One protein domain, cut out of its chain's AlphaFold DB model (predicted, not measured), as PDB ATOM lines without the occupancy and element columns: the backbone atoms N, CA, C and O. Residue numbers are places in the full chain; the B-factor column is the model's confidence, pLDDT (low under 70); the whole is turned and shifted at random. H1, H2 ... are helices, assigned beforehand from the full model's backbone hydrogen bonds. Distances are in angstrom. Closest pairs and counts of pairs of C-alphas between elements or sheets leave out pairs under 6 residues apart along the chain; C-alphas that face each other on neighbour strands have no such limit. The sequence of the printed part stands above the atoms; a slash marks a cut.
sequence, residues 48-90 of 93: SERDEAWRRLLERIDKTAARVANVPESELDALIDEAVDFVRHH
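AT A GLANCE: This is residues 48 to 90 of the 93 residues of an uncharacterized protein of Acidobacteria bacterium (UniProt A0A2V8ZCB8). Two helices, H1 and H2, stand as the arms of an open V, joined at its point by the link of residues 67 to 72, with no packing between the arms. The printed part has 43 residues, with two named helices, H1 then H2 along the chain, and no named strand; the class is all helix. The whole is extended, with a radius of gyration of the C-alphas of 15.1 A, and its flat outline spans 44 by 26 by 11 A.

IN THESE COORDINATES: H1, the longest helix, holds residues 48 to 66 and is 26.6 A long from first to last C-alpha, beginning at C-alpha 48 (118.976, 164.241, 126.091). H2 holds residues 73 to 89, is 24.4 A long and ends at C-alpha 89 (146.444, 147.852, 157.731).

HOW THE PARTS SIT: H1 and H2 are apart, with no C-alpha of the one within 8 A of the other. In H1 and H2 every O i to N i+4 pair is within hydrogen-bond range.

THE WHOLE: The two C-alphas farthest apart, those of Ser 48 and His 89, are 45.0 A apart. The printed part has no cut, and the link from H1 to H2 is short. The mean pLDDT of the printed part is 93.7, and no printed residue is under 70.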
ATOM      1  N   SER A  48     119.844 165.193 125.390       94.19
ATOM      2  CA  SER A  48     118.976 164.241 126.091       94.19
ATOM      3  C   SER A  48     119.701 162.992 126.597       94.19
ATOM      4  O   SER A  48     119.304 162.435 127.617       94.19
ATOM      5  N   GLU A  49     120.777 162.551 125.938       92.44
ATOM      6  CA  GLU A  49     121.565 161.403 126.405       92.44
ATOM      7  C   GLU A  49     122.294 161.721 127.709       92.44
ATOM      8  O   GLU A  49     122.422 160.861 128.584       92.44
ATOM      9  N   ARG A  50     122.749 162.970 127.864       94.00
ATOM     10  CA  ARG A  50     123.370 163.438 129.105       94.00
ATOM     11  C   ARG A  50     122.349 163.511 130.226       94.00
ATOM     12  O   ARG A  50     122.637 163.048 131.327       94.00
ATOM     13  N   ASP A  51     121.172 164.055 129.938       95.62
ATOM     14  CA  ASP A  51     120.094 164.181 130.920       95.62
ATOM     15  C   ASP A  51     119.633 162.799 131.403       95.62
ATOM     16  O   ASP A  51     119.451 162.571 132.599       95.62
ATOM     17  N   GLU A  52     119.529 161.834 130.488       96.06
ATOM     18  CA  GLU A  52     119.198 160.448 130.812       96.06
ATOM     19  C   GLU A  52     120.304 159.763 131.628       96.06
ATOM     20  O   GLU A  52     120.011 159.080 132.614       96.06
ATOM     21  N   ALA A  53     121.576 159.955 131.268       92.81
ATOM     22  CA  ALA A  53     122.700 159.444 132.050       92.81
ATOM     23  C   ALA A  53     122.712 160.031 133.472       92.81
ATOM     24  O   ALA A  53     122.903 159.297 134.444       92.81
ATOM     25  N   TRP A  54     122.440 161.332 133.601       93.94
ATOM     26  CA  TRP A  54     122.332 162.018 134.885       93.94
ATOM     27  C   TRP A  54     121.178 161.474 135.730       93.94
ATOM     28  O   TRP A  54     121.363 161.136 136.899       93.94
ATOM     29  N   ARG A  55     120.001 161.290 135.127       96.88
ATOM     30  CA  ARG A  55     118.833 160.712 135.801       96.88
ATOM     31  C   ARG A  55     119.113 159.300 136.317       96.88
ATOM     32  O   ARG A  55     118.772 158.989 137.456       96.88
ATOM     33  N   ARG A  56     119.765 158.453 135.511       96.56
ATOM     34  CA  ARG A  56     120.164 157.095 135.925       96.56
ATOM     35  C   ARG A  56     121.160 157.110 137.081       96.56
ATOM     36  O   ARG A  56     121.076 156.252 137.959       96.56
ATOM     37  N   LEU A  57     122.094 158.061 137.083       96.19
ATOM     38  CA  LEU A  57     123.045 158.228 138.179       96.19
ATOM     39  C   LEU A  57     122.322 158.589 139.482       96.19
ATOM     40  O   LEU A  57     122.547 157.921 140.489       96.19
ATOM     41  N   LEU A  58     121.425 159.578 139.450       97.56
ATOM     42  CA  LEU A  58     120.631 159.959 140.622       97.56
ATOM     43  C   LEU A  58     119.786 158.790 141.135       97.56
ATOM     44  O   LEU A  58     119.874 158.447 142.308       97.56
ATOM     45  N   GLU A  59     119.080 158.080 140.250       97.75
ATOM     46  CA  GLU A  59     118.285 156.905 140.632       97.75
ATOM     47  C   GLU A  59     119.145 155.825 141.313       97.75
ATOM     48  O   GLU A  59     118.711 155.153 142.254       97.75
ATOM     49  N   ARG A  60     120.388 155.639 140.854       96.94
ATOM     50  CA  ARG A  60     121.323 154.695 141.473       96.94
ATOM     51  C   ARG A  60     121.780 155.161 142.855       96.94
ATOM     52  O   ARG A  60     121.896 154.316 143.749       96.94
ATOM     53  N   ILE A  61     122.051 156.451 143.024       96.44
ATOM     54  CA  ILE A  61     122.419 157.051 144.311       96.44
ATOM     55  C   ILE A  61     121.255 156.899 145.295       96.44
ATOM     56  O   ILE A  61     121.453 156.330 146.368       96.44
ATOM     57  N   ASP A  62     120.037 157.254 144.889       96.81
ATOM     58  CA  ASP A  62     118.833 157.150 145.720       96.81
ATOM     59  C   ASP A  62     118.566 155.707 146.156       96.81
ATOM     60  O   ASP A  62     118.353 155.432 147.336       96.81
ATOM     61  N   LYS A  63     118.663 154.742 145.228       96.44
ATOM     62  CA  LYS A  63     118.555 153.309 145.562       96.44
ATOM     63  C   LYS A  63     119.620 152.861 146.556       96.44
ATOM     64  O   LYS A  63     119.371 151.947 147.335       96.44
ATOM     65  N   THR A  64     120.811 153.449 146.503       92.62
ATOM     66  CA  THR A  64     121.896 153.117 147.431       92.62
ATOM     67  C   THR A  64     121.617 153.703 148.811       92.62
ATOM     68  O   THR A  64     121.683 152.961 149.787       92.62
ATOM     69  N   ALA A  65     121.212 154.972 148.889       90.50
ATOM     70  CA  ALA A  65     120.828 155.629 150.137       90.50
ATOM     71  C   ALA A  65     119.634 154.930 150.812       90.50
ATOM     72  O   ALA A  65     119.653 154.673 152.013       90.50
ATOM     73  N   ALA A  66     118.635 154.507 150.032       94.31
ATOM     74  CA  ALA A  66     117.466 153.794 150.543       94.31
ATOM     75  C   ALA A  66     117.817 152.482 151.270       94.31
ATOM     76  O   ALA A  66     117.104 152.079 152.188       94.31
ATOM     77  N   ARG A  67     118.924 151.815 150.907       92.19
ATOM     78  CA  ARG A  67     119.370 150.576 151.575       92.19
ATOM     79  C   ARG A  67     119.804 150.795 153.021       92.19
ATOM     80  O   ARG A  67     119.811 149.837 153.784       92.19
ATOM     81  N   VAL A  68     120.171 152.022 153.373       91.75
ATOM     82  CA  VAL A  68     120.676 152.397 154.699       91.75
ATOM     83  C   VAL A  68     119.778 153.425 155.388       91.75
ATOM     84  O   VAL A  68     120.164 153.991 156.399       91.75
ATOM     85  N   ALA A  69     118.553 153.637 154.890       90.19
ATOM     86  CA  ALA A  69     117.647 154.683 155.377       90.19
ATOM     87  C   ALA A  69     117.287 154.581 156.873       90.19
ATOM     88  O   ALA A  69     116.868 155.568 157.467       90.19
ATOM     89  N   ASN A  70     117.441 153.397 157.475       93.38
ATOM     90  CA  ASN A  70     117.158 153.148 158.893       93.38
ATOM     91  C   ASN A  70     118.426 153.038 159.756       93.38
ATOM     92  O   ASN A  70     118.324 152.690 160.930       93.38
ATOM     93  N   VAL A  71     119.606 153.267 159.178       92.00
ATOM     94  CA  VAL A  71     120.881 153.214 159.898       92.00
ATOM     95  C   VAL A  71     121.242 154.637 160.334       92.00
ATOM     96  O   VAL A  71     121.211 155.541 159.496       92.00
ATOM     97  N   PRO A  72     121.564 154.875 161.616       94.94
ATOM     98  CA  PRO A  72     122.055 156.170 162.072       94.94
ATOM     99  C   PRO A  72     123.317 156.591 161.312       94.94
ATOM    100  O   PRO A  72     124.218 155.781 161.100       94.94
ATOM    101  N   GLU A  73     123.421 157.872 160.960       92.38
ATOM    102  CA  GLU A  73     124.576 158.419 160.227       92.38
ATOM    103  C   GLU A  73     125.907 158.117 160.934       92.38
ATOM    104  O   GLU A  73     126.840 157.625 160.314       92.38
ATOM    105  N   SER A  74     125.947 158.257 162.261       94.38
ATOM    106  CA  SER A  74     127.131 157.942 163.069       94.38
ATOM    107  C   SER A  74     127.581 156.480 162.980       94.38
ATOM    108  O   SER A  74     128.757 156.182 163.156       94.38
ATOM    109  N   GLU A  75     126.644 155.552 162.769       94.94
ATOM    110  CA  GLU A  75     126.960 154.130 162.602       94.94
ATOM    111  C   GLU A  75     127.508 153.865 161.195       94.94
ATOM    112  O   GLU A  75     128.456 153.098 161.041       94.94
ATOM    113  N   LEU A  76     126.976 154.550 160.175       93.19
ATOM    114  CA  LEU A  76     127.528 154.511 158.820       93.19
ATOM    115  C   LEU A  76     128.957 155.060 158.775       93.19
ATOM    116  O   LEU A  76     129.822 154.420 158.180       93.19
ATOM    117  N   ASP A  77     129.214 156.190 159.431       94.50
ATOM    118  CA  ASP A  77     130.551 156.785 159.511       94.50
ATOM    119  C   ASP A  77     131.540 155.840 160.202       94.50
ATOM    120  O   ASP A  77     132.622 155.582 159.675       94.50
ATOM    121  N   ALA A  78     131.139 155.235 161.327       95.94
ATOM    122  CA  ALA A  78     131.969 154.264 162.035       95.94
ATOM    123  C   ALA A  78     132.310 153.037 161.169       95.94
ATOM    124  O   ALA A  78     133.453 152.582 161.172       95.94
ATOM    125  N   LEU A  79     131.347 152.524 160.393       93.69
ATOM    126  CA  LEU A  79     131.570 151.409 159.465       93.69
ATOM    127  C   LEU A  79     132.521 151.785 158.319       93.69
ATOM    128  O   LEU A  79     133.314 150.950 157.874       93.69
ATOM    129  N   ILE A  80     132.448 153.021 157.820       93.38
ATOM    130  CA  ILE A  80     133.372 153.525 156.795       93.38
ATOM    131  C   ILE A  80     134.785 153.614 157.371       93.38
ATOM    132  O   ILE A  80     135.722 153.127 156.733       93.38
ATOM    133  N   ASP A  81     134.939 154.187 158.564       95.38
ATOM    134  CA  ASP A  81     136.232 154.305 159.234       95.38
ATOM    135  C   ASP A  81     136.857 152.929 159.493       95.38
ATOM    136  O   ASP A  81     138.022 152.720 159.151       95.38
ATOM    137  N   GLU A  82     136.078 151.965 159.995       94.62
ATOM    138  CA  GLU A  82     136.524 150.582 160.194       94.62
ATOM    139  C   GLU A  82     136.991 149.941 158.877       94.62
ATOM    140  O   GLU A  82     138.078 149.363 158.806       94.62
ATOM    141  N   ALA A  83     136.206 150.068 157.802       93.50
ATOM    142  CA  ALA A  83     136.562 149.498 156.506       93.50
ATOM    143  C   ALA A  83     137.831 150.137 155.918       93.50
ATOM    144  O   ALA A  83     138.677 149.448 155.341       93.50
ATOM    145  N   VAL A  84     137.983 151.456 156.059       93.50
ATOM    146  CA  VAL A  84     139.168 152.190 155.604       93.50
ATOM    147  C   VAL A  84     140.403 151.784 156.408       93.50
ATOM    148  O   VAL A  84     141.462 151.554 155.816       93.50
ATOM    149  N   ASP A  85     140.279 151.687 157.730       94.12
ATOM    150  CA  ASP A  85     141.338 151.227 158.629       94.12
ATOM    151  C   ASP A  85     141.797 149.813 158.251       94.12
ATOM    152  O   ASP A  85     142.985 149.573 158.011       94.12
ATOM    153  N   PHE A  86     140.838 148.907 158.041       92.88
ATOM    154  CA  PHE A  86     141.108 147.542 157.610       92.88
ATOM    155  C   PHE A  86     141.954 147.498 156.333       92.88
ATOM    156  O   PHE A  86     142.990 146.834 156.317       92.88
ATOM    157  N   VAL A  87     141.571 148.234 155.282       90.81
ATOM    158  CA  VAL A  87     142.312 148.270 154.006       90.81
ATOM    159  C   VAL A  87     143.724 148.836 154.179       90.81
ATOM    160  O   VAL A  87     144.668 148.335 153.567       90.81
ATOM    161  N   ARG A  88     143.895 149.874 155.006       88.19
ATOM    162  CA  ARG A  88     145.207 150.495 155.256       88.19
ATOM    163  C   ARG A  88     146.165 149.560 155.985       88.19
ATOM    164  O   ARG A  88     147.367 149.606 155.724       88.19
ATOM    165  N   HIS A  89     145.643 148.733 156.883       90.19
ATOM    166  CA  HIS A  89     146.444 147.852 157.731       90.19
ATOM    167  C   HIS A  89     146.524 146.404 157.225       90.19
ATOM    168  O   HIS A  89     147.392 145.659 157.676       90.19
ATOM    169  N   HIS A  90     145.706 146.029 156.238       83.12
ATOM    170  CA  HIS A  90     145.729 144.726 155.566       83.12
ATOM    171  C   HIS A  90     145.868 144.897 154.048       83.12
ATOM    172  O   HIS A  90     144.945 144.562 153.298       83.12
TER     173      HIS A  90